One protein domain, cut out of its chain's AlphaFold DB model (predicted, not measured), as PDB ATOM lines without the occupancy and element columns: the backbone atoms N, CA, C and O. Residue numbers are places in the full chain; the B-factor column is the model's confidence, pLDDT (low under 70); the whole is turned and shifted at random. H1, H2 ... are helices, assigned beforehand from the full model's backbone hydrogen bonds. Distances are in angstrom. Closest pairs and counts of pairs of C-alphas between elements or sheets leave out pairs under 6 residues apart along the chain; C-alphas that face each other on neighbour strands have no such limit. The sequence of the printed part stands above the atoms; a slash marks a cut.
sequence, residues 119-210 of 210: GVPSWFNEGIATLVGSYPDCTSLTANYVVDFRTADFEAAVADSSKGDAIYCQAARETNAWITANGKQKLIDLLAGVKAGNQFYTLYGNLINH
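What this domain is: This is residues 119 to 210 of the 210 residues of an uncharacterized protein of Duganella rivi (UniProt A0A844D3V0). A long helix, H3, is crossed by H1 near its middle, with short H2 at one end and, at the other, a corner into H4, on which short H5 packs. A long loop wraps round the beginning of H3. The printed part has 92 residues with five named helices, H1 to H5 in order, and no named strand: all helix. It is compact, radius of gyration of the C-alphas 12.7 A, yet elongated, 38 by 23 by 20 A.

Where its parts are: H3, residues 164 to 182, is 27.2 A long, from C-alpha 164 at (3.707, -16.496, 42.293). H1 is residues 122 to 133, 16.0 A; H2 154 to 158, 6.2 A; H4 184 to 195, 17.1 A; H5 200 to 204, 5.9 A, ending at C-alpha 204 (-18.975, -16.146, 35.582).

How they stand to each other: H3, with residues 168 to 176 alone, touches H1 about perpendicular, 83 degrees; the closest C-alphas, Gly 127 and Ala 172, are 3.8 A apart. H2 and H3 touch only at the corner, closest C-alphas Val 158 and Gly 164, 4.0 A. H4 touches H5 with residues 190 to 194 alone, closest C-alphas Leu 190 and Leu 203, 5.8 A. In the five helices every O i to N i+4 pair is within hydrogen-bond range.

The domain as a whole: The farthest C-alphas, Ser 162 and Ala 196, are 38.0 A apart. The printed part has no cut; the link H1 to H2 is long, 20 residues. Residue 210 is under pLDDT 70.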
ATOM      1  N   GLY A 119     -14.319 -28.279  33.092       89.81
ATOM      2  CA  GLY A 119     -13.138 -27.448  33.315       89.81
ATOM      3  C   GLY A 119     -13.468 -26.036  33.809       89.81
ATOM      4  O   GLY A 119     -14.479 -25.435  33.457       89.81
ATOM      5  N   VAL A 120     -12.582 -25.487  34.631       96.00
ATOM      6  CA  VAL A 120     -12.585 -24.069  35.010       96.00
ATOM      7  C   VAL A 120     -11.191 -23.500  34.737       96.00
ATOM      8  O   VAL A 120     -10.230 -24.271  34.718       96.00
ATOM      9  N   PRO A 121     -11.046 -22.183  34.519       96.94
ATOM     10  CA  PRO A 121      -9.732 -21.571  34.369       96.94
ATOM     11  C   PRO A 121      -8.845 -21.800  35.600       96.94
ATOM     12  O   PRO A 121      -9.332 -21.745  36.732       96.94
ATOM     13  N   SER A 122      -7.542 -21.982  35.390       95.81
ATOM     14  CA  SER A 122      -6.582 -22.274  36.463       95.81
ATOM     15  C   SER A 122      -6.529 -21.182  37.529       95.81
ATOM     16  O   SER A 122      -6.542 -21.493  38.714       95.81
ATOM     17  N   TRP A 123      -6.597 -19.904  37.133       97.56
ATOM     18  CA  TRP A 123      -6.663 -18.795  38.090       97.56
ATOM     19  C   TRP A 123      -7.885 -18.899  39.011       97.56
ATOM     20  O   TRP A 123      -7.800 -18.556  40.181       97.56
ATOM     21  N   PHE A 124      -9.024 -19.389  38.512       97.94
ATOM     22  CA  PHE A 124     -10.229 -19.533  39.323       97.94
ATOM     23  C   PHE A 124     -10.100 -20.731  40.265       97.94
ATOM     24  O   PHE A 124     -10.446 -20.623  41.438       97.94
ATOM     25  N   ASN A 125      -9.583 -21.859  39.763       97.00
ATOM     26  CA  ASN A 125      -9.346 -23.066  40.555       97.00
ATOM     27  C   ASN A 125      -8.372 -22.809  41.714       97.00
ATOM     28  O   ASN A 125      -8.651 -23.152  42.858       97.00
ATOM     29  N   GLU A 126      -7.271 -22.124  41.433       96.50
ATOM     30  CA  GLU A 126      -6.291 -21.759  42.449       96.50
ATOM     31  C   GLU A 126      -6.765 -20.590  43.314       96.50
ATOM     32  O   GLU A 126      -6.581 -20.604  44.525       96.50
ATOM     33  N   GLY A 127      -7.469 -19.613  42.740       97.62
ATOM     34  CA  GLY A 127      -8.039 -18.491  43.481       97.62
ATOM     35  C   GLY A 127      -9.049 -18.934  44.539       97.62
ATOM     36  O   GLY A 127      -9.008 -18.444  45.668       97.62
ATOM     37  N   ILE A 128      -9.931 -19.888  44.220       97.94
ATOM     38  CA  ILE A 128     -10.862 -20.441  45.210       97.94
ATOM     39  C   ILE A 128     -10.141 -21.294  46.256       97.94
ATOM     40  O   ILE A 128     -10.464 -21.188  47.436       97.94
ATOM     41  N   ALA A 129      -9.138 -22.081  45.864       97.69
ATOM     42  CA  ALA A 129      -8.343 -22.869  46.801       97.69
ATOM     43  C   ALA A 129      -7.568 -21.980  47.781       97.69
ATOM     44  O   ALA A 129      -7.672 -22.184  48.991       97.69
ATOM     45  N   THR A 130      -6.924 -20.919  47.290       97.25
ATOM     46  CA  THR A 130      -6.229 -19.930  48.121       97.25
ATOM     47  C   THR A 130      -7.198 -19.161  49.010       97.25
ATOM     48  O   THR A 130      -6.889 -18.915  50.173       97.25
ATOM     49  N   LEU A 131      -8.394 -18.816  48.521       97.06
ATOM     50  CA  LEU A 131      -9.425 -18.158  49.330       97.06
ATOM     51  C   LEU A 131      -9.894 -19.031  50.505       97.06
ATOM     52  O   LEU A 131     -10.089 -18.526  51.609       97.06
ATOM     53  N   VAL A 132     -10.114 -20.327  50.274       97.06
ATOM     54  CA  VAL A 132     -10.629 -21.253  51.298       97.06
ATOM     55  C   VAL A 132      -9.529 -21.712  52.244       97.06
ATOM     56  O   VAL A 132      -9.744 -21.810  53.452       97.06
ATOM     57  N   GLY A 133      -8.363 -22.020  51.687       93.88
ATOM     58  CA  GLY A 133      -7.203 -22.489  52.419       93.88
ATOM     59  C   GLY A 133      -6.430 -21.374  53.103       93.88
ATOM     60  O   GLY A 133      -5.656 -21.683  53.991       93.88
ATOM     61  N   SER A 134      -6.610 -20.101  52.734       90.12
ATOM     62  CA  SER A 134      -5.736 -18.992  53.160       90.12
ATOM     63  C   SER A 134      -4.247 -19.321  52.978       90.12
ATOM     64  O   SER A 134      -3.418 -19.011  53.835       90.12
ATOM     65  N   TYR A 135      -3.925 -20.020  51.887       85.62
ATOM     66  CA  TYR A 135      -2.577 -20.446  51.543       85.62
ATOM     67  C   TYR A 135      -2.313 -20.144  50.057       85.62
ATOM     68  O   TYR A 135      -3.093 -20.587  49.213       85.62
ATOM     69  N   PRO A 136      -1.254 -19.389  49.711       88.31
ATOM     70  CA  PRO A 136      -0.321 -18.699  50.611       88.31
ATOM     71  C   PRO A 136      -1.007 -17.625  51.481       88.31
ATOM     72  O   PRO A 136      -2.171 -17.283  51.270       88.31
ATOM     73  N   ASP A 137      -0.297 -17.098  52.484       90.25
ATOM     74  CA  ASP A 137      -0.824 -16.009  53.318       90.25
ATOM     75  C   ASP A 137      -0.910 -14.707  52.508       90.25
ATOM     76  O   ASP A 137       0.095 -14.068  52.191       90.25
ATOM     77  N   CYS A 138      -2.136 -14.300  52.193       92.44
ATOM     78  CA  CYS A 138      -2.414 -13.130  51.369       92.44
ATOM     79  C   CYS A 138      -2.481 -11.803  52.128       92.44
ATOM     80  O   CYS A 138      -2.741 -10.771  51.505       92.44
ATOM     81  N   THR A 139      -2.249 -11.792  53.446       90.19
ATOM     82  CA  THR A 139      -2.446 -10.604  54.296       90.19
ATOM     83  C   THR A 139      -1.622  -9.397  53.833       90.19
ATOM     84  O   THR A 139      -2.092  -8.262  53.914       90.19
ATOM     85  N   SER A 140      -0.413  -9.622  53.313       90.94
ATOM     86  CA  SER A 140       0.497  -8.567  52.837       90.94
ATOM     87  C   SER A 140       0.699  -8.541  51.315       90.94
ATOM     88  O   SER A 140       1.361  -7.640  50.801       90.94
ATOM     89  N   LEU A 141       0.124  -9.493  50.574       91.31
ATOM     90  CA  LEU A 141       0.374  -9.687  49.143       91.31
ATOM     91  C   LEU A 141      -0.708  -9.024  48.284       91.31
ATOM     92  O   LEU A 141      -1.575  -9.684  47.710       91.31
ATOM     93  N   THR A 142      -0.665  -7.696  48.196       88.44
ATOM     94  CA  THR A 142      -1.719  -6.881  47.561       88.44
ATOM     95  C   THR A 142      -1.412  -6.421  46.137       88.44
ATOM     96  O   THR A 142      -2.280  -5.836  45.495       88.44
ATOM     97  N   ALA A 143      -0.209  -6.684  45.622       89.94
ATOM     98  CA  ALA A 143       0.162  -6.309  44.261       89.94
ATOM     99  C   ALA A 143      -0.714  -7.025  43.213       89.94
ATOM    100  O   ALA A 143      -1.052  -8.201  43.379       89.94
ATOM    101  N   ASN A 144      -1.047  -6.310  42.134       92.25
ATOM    102  CA  ASN A 144      -1.706  -6.860  40.951       92.25
ATOM    103  C   ASN A 144      -0.670  -6.989  39.829       92.25
ATOM    104  O   ASN A 144      -0.110  -5.991  39.374       92.25
ATOM    105  N   TYR A 145      -0.403  -8.221  39.401       93.81
ATOM    106  CA  TYR A 145       0.546  -8.531  38.325       93.81
ATOM    107  C   TYR A 145      -0.150  -8.984  37.041       93.81
ATOM    108  O   TYR A 145       0.429  -8.867  35.961       93.81
ATOM    109  N   VAL A 146      -1.386  -9.478  37.143       94.44
ATOM    110  CA  VAL A 146      -2.188  -9.912  35.997       94.44
ATOM    111  C   VAL A 146      -3.284  -8.890  35.729       94.44
ATOM    112  O   VAL A 146      -4.104  -8.628  36.596       94.44
ATOM    113  N   VAL A 147      -3.317  -8.314  34.529       91.38
ATOM    114  CA  VAL A 147      -4.344  -7.320  34.164       91.38
ATOM    115  C   VAL A 147      -5.678  -7.987  33.821       91.38
ATOM    116  O   VAL A 147      -6.735  -7.499  34.207       91.38
ATOM    117  N   ASP A 148      -5.638  -9.106  33.093       94.12
ATOM    118  CA  ASP A 148      -6.838  -9.839  32.687       94.12
ATOM    119  C   ASP A 148      -6.600 -11.351  32.760       94.12
ATOM    120  O   ASP A 148      -5.955 -11.954  31.897       94.12
ATOM    121  N   PHE A 149      -7.163 -11.975  33.795       95.31
ATOM    122  CA  PHE A 149      -7.107 -13.421  34.008       95.31
ATOM    123  C   PHE A 149      -7.801 -14.243  32.911       95.31
ATOM    124  O   PHE A 149      -7.596 -15.451  32.833       95.31
ATOM    125  N   ARG A 150      -8.621 -13.629  32.050       94.00
ATOM    126  CA  ARG A 150      -9.291 -14.327  30.939       94.00
ATOM    127  C   ARG A 150      -8.354 -14.626  29.780       94.00
ATOM    128  O   ARG A 150      -8.633 -15.525  28.993       94.00
ATOM    129  N   THR A 151      -7.281 -13.854  29.662       93.44
ATOM    130  CA  THR A 151      -6.330 -13.947  28.548       93.44
ATOM    131  C   THR A 151      -4.910 -14.257  28.996       93.44
ATOM    132  O   THR A 151      -4.072 -14.578  28.159       93.44
ATOM    133  N   ALA A 152      -4.613 -14.118  30.289       93.00
ATOM    134  CA  ALA A 152      -3.296 -14.412  30.828       93.00
ATOM    135  C   ALA A 152      -3.006 -15.918  30.835       93.00
ATOM    136  O   ALA A 152      -3.867 -16.728  31.171       93.00
ATOM    137  N   ASP A 153      -1.757 -16.262  30.532       94.38
ATOM    138  CA  ASP A 153      -1.188 -17.568  30.848       94.38
ATOM    139  C   ASP A 153      -0.888 -17.595  32.354       94.38
ATOM    140  O   ASP A 153       0.102 -17.017  32.820       94.38
ATOM    141  N   PHE A 154      -1.817 -18.155  33.130       94.44
ATOM    142  CA  PHE A 154      -1.745 -18.137  34.588       94.44
ATOM    143  C   PHE A 154      -0.559 -18.962  35.087       94.44
ATOM    144  O   PHE A 154       0.170 -18.517  35.969       94.44
ATOM    145  N   GLU A 155      -0.329 -20.122  34.482       92.81
ATOM    146  CA  GLU A 155       0.750 -21.052  34.791       92.81
ATOM    147  C   GLU A 155       2.118 -20.407  34.575       92.81
ATOM    148  O   GLU A 155       2.981 -20.472  35.454       92.81
ATOM    149  N   ALA A 156       2.313 -19.726  33.442       92.94
ATOM    150  CA  ALA A 156       3.541 -18.979  33.191       92.94
ATOM    151  C   ALA A 156       3.713 -17.813  34.175       92.94
ATOM    152  O   ALA A 156       4.834 -17.534  34.606       92.94
ATOM    153  N   ALA A 157       2.620 -17.147  34.557       93.06
ATOM    154  CA  ALA A 157       2.668 -16.035  35.498       93.06
ATOM    155  C   ALA A 157       3.066 -16.499  36.912       93.06
ATOM    156  O   ALA A 157       3.931 -15.877  37.530       93.06
ATOM    157  N   VAL A 158       2.496 -17.602  37.413       92.81
ATOM    158  CA  VAL A 158       2.821 -18.130  38.755       92.81
ATOM    159  C   VAL A 158       4.170 -18.844  38.820       92.81
ATOM    160  O   VAL A 158       4.744 -18.952  39.903       92.81
ATOM    161  N   ALA A 159       4.711 -19.297  37.684       90.06
ATOM    162  CA  ALA A 159       6.051 -19.879  37.615       90.06
ATOM    163  C   ALA A 159       7.171 -18.864  37.928       90.06
ATOM    164  O   ALA A 159       8.286 -19.267  38.271       90.06
ATOM    165  N   ASP A 160       6.896 -17.555  37.847       89.50
ATOM    166  CA  ASP A 160       7.801 -16.517  38.345       89.50
ATOM    167  C   ASP A 160       7.809 -16.531  39.881       89.50
ATOM    168  O   ASP A 160       6.931 -15.970  40.546       89.50
ATOM    169  N   SER A 161       8.849 -17.137  40.460       83.25
ATOM    170  CA  SER A 161       9.003 -17.283  41.912       83.25
ATOM    171  C   SER A 161       9.042 -15.956  42.677       83.25
ATOM    172  O   SER A 161       8.894 -15.962  43.895       83.25
ATOM    173  N   SER A 162       9.258 -14.818  42.006       87.88
ATOM    174  CA  SER A 162       9.212 -13.497  42.648       87.88
ATOM    175  C   SER A 162       7.792 -12.944  42.815       87.88
ATOM    176  O   SER A 162       7.607 -11.960  43.530       87.88
ATOM    177  N   LYS A 163       6.794 -13.553  42.158       91.19
ATOM    178  CA  LYS A 163       5.412 -13.046  42.080       91.19
ATOM    179  C   LYS A 163       4.339 -14.101  42.326       91.19
ATOM    180  O   LYS A 163       3.201 -13.709  42.570       91.19
ATOM    181  N   GLY A 164       4.672 -15.392  42.256       90.88
ATOM    182  CA  GLY A 164       3.707 -16.496  42.293       90.88
ATOM    183  C   GLY A 164       2.667 -16.366  43.402       90.88
ATOM    184  O   GLY A 164       1.475 -16.302  43.110       90.88
ATOM    185  N   ASP A 165       3.106 -16.197  44.652       93.75
ATOM    186  CA  ASP A 165       2.189 -16.050  45.790       93.75
ATOM    187  C   ASP A 165       1.270 -14.828  45.653       93.75
ATOM    188  O   ASP A 165       0.076 -14.901  45.935       93.75
ATOM    189  N   ALA A 166       1.790 -13.702  45.159       95.19
ATOM    190  CA  ALA A 166       0.985 -12.505  44.944       95.19
ATOM    191  C   ALA A 166      -0.050 -12.690  43.824       95.19
ATOM    192  O   ALA A 166      -1.148 -12.143  43.921       95.19
ATOM    193  N   ILE A 167       0.262 -13.482  42.795       96.38
ATOM    194  CA  ILE A 167      -0.669 -13.815  41.710       96.38
ATOM    195  C   ILE A 167      -1.773 -14.757  42.210       96.38
ATOM    196  O   ILE A 167      -2.944 -14.502  41.920       96.38
ATOM    197  N   TYR A 168      -1.443 -15.767  43.024       96.00
ATOM    198  CA  TYR A 168      -2.443 -16.585  43.728       96.00
ATOM    199  C   TYR A 168      -3.370 -15.714  44.579       96.00
ATOM    200  O   TYR A 168      -4.596 -15.793  44.472       96.00
ATOM    201  N   CYS A 169      -2.796 -14.799  45.360       96.75
ATOM    202  CA  CYS A 169      -3.562 -13.872  46.185       96.75
ATOM    203  C   CYS A 169      -4.413 -12.897  45.367       96.75
ATOM    204  O   CYS A 169      -5.526 -12.568  45.777       96.75
ATOM    205  N   GLN A 170      -3.940 -12.452  44.202       96.94
ATOM    206  CA  GLN A 170      -4.736 -11.650  43.276       96.94
ATOM    207  C   GLN A 170      -5.940 -12.444  42.749       96.94
ATOM    208  O   GLN A 170      -7.062 -11.937  42.773       96.94
ATOM    209  N   ALA A 171      -5.743 -13.702  42.355       97.50
ATOM    210  CA  ALA A 171      -6.823 -14.573  41.900       97.50
ATOM    211  C   ALA A 171      -7.841 -14.888  43.016       97.50
ATOM    212  O   ALA A 171      -9.053 -14.922  42.779       97.50
ATOM    213  N   ALA A 172      -7.373 -15.046  44.259       97.62
ATOM    214  CA  ALA A 172      -8.233 -15.199  45.430       97.62
ATOM    215  C   ALA A 172      -9.067 -13.940  45.701       97.62
ATOM    216  O   ALA A 172     -10.260 -14.043  45.995       97.62
ATOM    217  N   ARG A 173      -8.481 -12.743  45.551       97.06
ATOM    218  CA  ARG A 173      -9.213 -11.470  45.664       97.06
ATOM    219  C   ARG A 173     -10.289 -11.326  44.594       97.06
ATOM    220  O   ARG A 173     -11.388 -10.891  44.930       97.06
ATOM    221  N   GLU A 174      -9.995 -11.692  43.350       97.25
ATOM    222  CA  GLU A 174     -10.979 -11.702  42.260       97.25
ATOM    223  C   GLU A 174     -12.135 -12.659  42.571       97.25
ATOM    224  O   GLU A 174     -13.305 -12.273  42.576       97.25
ATOM    225  N   THR A 175     -11.809 -13.897  42.944       97.56
ATOM    226  CA  THR A 175     -12.803 -14.919  43.295       97.56
ATOM    227  C   THR A 175     -13.673 -14.478  44.474       97.56
ATOM    228  O   THR A 175     -14.898 -14.603  44.434       97.56
ATOM    229  N   ASN A 176     -13.064 -13.900  45.512       97.19
ATOM    230  CA  ASN A 176     -13.784 -13.390  46.673       97.19
ATOM    231  C   ASN A 176     -14.682 -12.195  46.329       97.19
ATOM    232  O   ASN A 176     -15.808 -12.117  46.825       97.19
ATOM    233  N   ALA A 177     -14.218 -11.277  45.474       97.19
ATOM    234  CA  ALA A 177     -15.022 -10.155  45.002       97.19
ATOM    235  C   ALA A 177     -16.257 -10.654  44.237       97.19
ATOM    236  O   ALA A 177     -17.376 -10.220  44.519       97.19
ATOM    237  N   TRP A 178     -16.078 -11.643  43.357       98.19
ATOM    238  CA  TRP A 178     -17.176 -12.277  42.630       98.19
ATOM    239  C   TRP A 178     -18.182 -12.972  43.544       98.19
ATOM    240  O   TRP A 178     -19.388 -12.753  43.406       98.19
ATOM    241  N   ILE A 179     -17.717 -13.749  44.525       97.69
ATOM    242  CA  ILE A 179     -18.599 -14.414  45.498       97.69
ATOM    243  C   ILE A 179     -19.329 -13.387  46.365       97.69
ATOM    244  O   ILE A 179     -20.503 -13.574  46.671       97.69
ATOM    245  N   THR A 180     -18.668 -12.296  46.750       97.31
ATOM    246  CA  THR A 180     -19.283 -11.228  47.550       97.31
ATOM    247  C   THR A 180     -20.390 -10.521  46.769       97.31
ATOM    248  O   THR A 180     -21.454 -10.260  47.323       97.31
ATOM    249  N   ALA A 181     -20.170 -10.252  45.480       97.50
ATOM    250  CA  ALA A 181     -21.147  -9.585  44.623       97.50
ATOM    251  C   ALA A 181     -22.352 -10.472  44.266       97.50
ATOM    252  O   ALA A 181     -23.472  -9.978  44.167       97.50
ATOM    253  N   ASN A 182     -22.134 -11.777  44.071       97.19
ATOM    254  CA  ASN A 182     -23.155 -12.694  43.550       97.19
ATOM    255  C   ASN A 182     -23.770 -13.623  44.610       97.19
ATOM    256  O   ASN A 182     -24.819 -14.227  44.383       97.19
ATOM    257  N   GLY A 183     -23.119 -13.755  45.762       96.38
ATOM    258  CA  GLY A 183     -23.470 -14.701  46.811       96.38
ATOM    259  C   GLY A 183     -22.920 -16.111  46.573       96.38
ATOM    260  O   GLY A 183     -22.733 -16.576  45.449       96.38
ATOM    261  N   LYS A 184     -22.713 -16.842  47.674       95.75
ATOM    262  CA  LYS A 184     -22.169 -18.211  47.658       95.75
ATOM    263  C   LYS A 184     -23.034 -19.202  46.870       95.75
ATOM    264  O   LYS A 184     -22.482 -20.075  46.214       95.75
ATOM    265  N   GLN A 185     -24.362 -19.063  46.872       97.06
ATOM    266  CA  GLN A 185     -25.220 -19.947  46.073       97.06
ATOM    267  C   GLN A 185     -24.889 -19.852  44.577       97.06
ATOM    268  O   GLN A 185     -24.841 -20.868  43.893       97.06
ATOM    269  N   LYS A 186     -24.554 -18.653  44.081       98.00
ATOM    270  CA  LYS A 186     -24.211 -18.462  42.672       98.00
ATOM    271  C   LYS A 186     -22.909 -19.159  42.281       98.00
ATOM    272  O   LYS A 186     -22.801 -19.628  41.154       98.00
ATOM    273  N   LEU A 187     -21.950 -19.281  43.203       98.06
ATOM    274  CA  LEU A 187     -20.761 -20.116  43.009       98.06
ATOM    275  C   LEU A 187     -21.153 -21.585  42.807       98.06
ATOM    276  O   LEU A 187     -20.643 -22.237  41.899       98.06
ATOM    277  N   ILE A 188     -22.066 -22.104  43.630       97.88
ATOM    278  CA  ILE A 188     -22.523 -23.494  43.513       97.88
ATOM    279  C   ILE A 188     -23.240 -23.716  42.177       97.88
ATOM    280  O   ILE A 188     -22.934 -24.681  41.474       97.88
ATOM    281  N   ASP A 189     -24.118 -22.790  41.790       98.25
ATOM    282  CA  ASP A 189     -24.826 -22.831  40.507       98.25
ATOM    283  C   ASP A 189     -23.860 -22.733  39.318       98.25
ATOM    284  O   ASP A 189     -24.056 -23.405  38.306       98.25
ATOM    285  N   LEU A 190     -22.799 -21.926  39.434       98.50
ATOM    286  CA  LEU A 190     -21.756 -21.814  38.416       98.50
ATOM    287  C   LEU A 190     -21.055 -23.155  38.206       98.50
ATOM    288  O   LEU A 190     -20.963 -23.617  37.070       98.50
ATOM    289  N   LEU A 191     -20.592 -23.801  39.280       98.19
ATOM    290  CA  LEU A 191     -19.895 -25.087  39.184       98.19
ATOM    291  C   LEU A 191     -20.822 -26.166  38.602       98.19
ATOM    292  O   LEU A 191     -20.434 -26.882  37.681       98.19
ATOM    293  N   ALA A 192     -22.074 -26.225  39.062       97.88
ATOM    294  CA  ALA A 192     -23.076 -27.138  38.515       97.88
ATOM    295  C   ALA A 192     -23.378 -26.860  37.031       97.88
ATOM    296  O   ALA A 192     -23.516 -27.789  36.235       97.88
ATOM    297  N   GLY A 193     -23.437 -25.587  36.636       98.38
ATOM    298  CA  GLY A 193     -23.634 -25.176  35.250       98.38
ATOM    299  C   GLY A 193     -22.477 -25.597  34.345       98.38
ATOM    300  O   GLY A 193     -22.730 -26.103  33.251       98.38
ATOM    301  N   VAL A 194     -21.230 -25.459  34.808       98.44
ATOM    302  CA  VAL A 194     -20.038 -25.969  34.108       98.44
ATOM    303  C   VAL A 194     -20.101 -27.488  33.969       98.44
ATOM    304  O   VAL A 194     -19.880 -28.020  32.882       98.44
ATOM    305  N   LYS A 195     -20.497 -28.200  35.030       97.50
ATOM    306  CA  LYS A 195     -20.699 -29.657  34.989       97.50
ATOM    307  C   LYS A 195     -21.755 -30.088  33.978       97.50
ATOM    308  O   LYS A 195     -21.623 -31.149  33.375       97.50
ATOM    309  N   ALA A 196     -22.772 -29.257  33.764       97.25
ATOM    310  CA  ALA A 196     -23.797 -29.457  32.743       97.25
ATOM    311  C   ALA A 196     -23.345 -29.076  31.315       97.25
ATOM    312  O   ALA A 196     -24.144 -29.169  30.386       97.25
ATOM    313  N   GLY A 197     -22.088 -28.659  31.121       97.00
ATOM    314  CA  GLY A 197     -21.505 -28.347  29.811       97.00
ATOM    315  C   GLY A 197     -21.599 -26.878  29.391       97.00
ATOM    316  O   GLY A 197     -21.251 -26.546  28.257       97.00
ATOM    317  N   ASN A 198     -22.050 -25.981  30.274       97.62
ATOM    318  CA  ASN A 198     -22.034 -24.548  29.983       97.62
ATOM    319  C   ASN A 198     -20.610 -23.989  30.084       97.62
ATOM    320  O   ASN A 198     -19.804 -24.428  30.902       97.62
ATOM    321  N   GLN A 199     -20.314 -22.969  29.280       96.56
ATOM    322  CA  GLN A 199     -19.012 -22.309  29.301       96.56
ATOM    323  C   GLN A 199     -18.838 -21.488  30.584       96.56
ATOM    324  O   GLN A 199     -19.702 -20.675  30.922       96.56
ATOM    325  N   PHE A 200     -17.697 -21.653  31.261       97.75
ATOM    326  CA  PHE A 200     -17.392 -20.965  32.520       97.75
ATOM    327  C   PHE A 200     -17.624 -19.452  32.425       97.75
ATOM    328  O   PHE A 200     -18.373 -18.901  33.222       97.75
ATOM    329  N   TYR A 201     -17.061 -18.782  31.414       96.94
ATOM    330  CA  TYR A 201     -17.170 -17.324  31.289       96.94
ATOM    331  C   TYR A 201     -18.578 -16.825  30.955       96.94
ATOM    332  O   TYR A 201     -18.904 -15.684  31.270       96.94
ATOM    333  N   THR A 202     -19.443 -17.670  30.393       96.69
ATOM    334  CA  THR A 202     -20.866 -17.335  30.225       96.69
ATOM    335  C   THR A 202     -21.591 -17.286  31.572       96.69
ATOM    336  O   THR A 202     -22.501 -16.479  31.741       96.69
ATOM    337  N   LEU A 203     -21.184 -18.117  32.536       97.75
ATOM    338  CA  LEU A 203     -21.765 -18.164  33.884       97.75
ATOM    339  C   LEU A 203     -21.100 -17.179  34.851       97.75
ATOM    340  O   LEU A 203     -21.782 -16.580  35.680       97.75
ATOM    341  N   TYR A 204     -19.779 -17.033  34.748       97.50
ATOM    342  CA  TYR A 204     -18.975 -16.146  35.582       97.50
ATOM    343  C   TYR A 204     -19.189 -14.678  35.202       97.50
ATOM    344  O   TYR A 204     -19.350 -13.824  36.069       97.50
ATOM    345  N   GLY A 205     -19.242 -14.380  33.902       95.44
ATOM    346  CA  GLY A 205     -19.311 -13.016  33.397       95.44
ATOM    347  C   GLY A 205     -17.952 -12.312  33.411       95.44
ATOM    348  O   GLY A 205     -16.913 -12.918  33.143       95.44
ATOM    349  N   ASN A 206     -17.977 -11.003  33.663       93.81
ATOM    350  CA  ASN A 206     -16.774 -10.175  33.699       93.81
ATOM    351  C   ASN A 206     -16.024 -10.328  35.023       93.81
ATOM    352  O   ASN A 206     -16.632 -10.606  36.056       93.81
ATOM    353  N   LEU A 207     -14.713 -10.079  34.973       93.88
ATOM    354  CA  LEU A 207     -13.906  -9.926  36.180       93.88
ATOM    355  C   LEU A 207     -14.411  -8.723  37.006       93.88
ATOM    356  O   LEU A 207     -15.001  -7.800  36.435       93.88
ATOM    357  N   ILE A 208     -14.186  -8.715  38.319       90.56
ATOM    358  CA  ILE A 208     -14.667  -7.651  39.227       90.56
ATOM    359  C   ILE A 208     -13.527  -6.785  39.773       90.56
ATOM    360  O   ILE A 208     -13.699  -5.583  39.972       90.56
ATOM    361  N   ASN A 209     -12.377  -7.386  40.041       75.75
ATOM    362  CA  ASN A 209     -11.241  -6.808  40.736       75.75
ATOM    363  C   ASN A 209      -9.991  -6.979  39.857       75.75
ATOM    364  O   ASN A 209      -9.316  -8.008  39.907       75.75
ATOM    365  N   HIS A 210      -9.728  -5.985  39.002       59.59
ATOM    366  CA  HIS A 210      -8.556  -5.933  38.116       59.59
ATOM    367  C   HIS A 210      -7.451  -5.071  38.731       59.59
ATOM    368  O   HIS A 210      -7.758  -3.931  39.146       59.59
TER     369      HIS A 210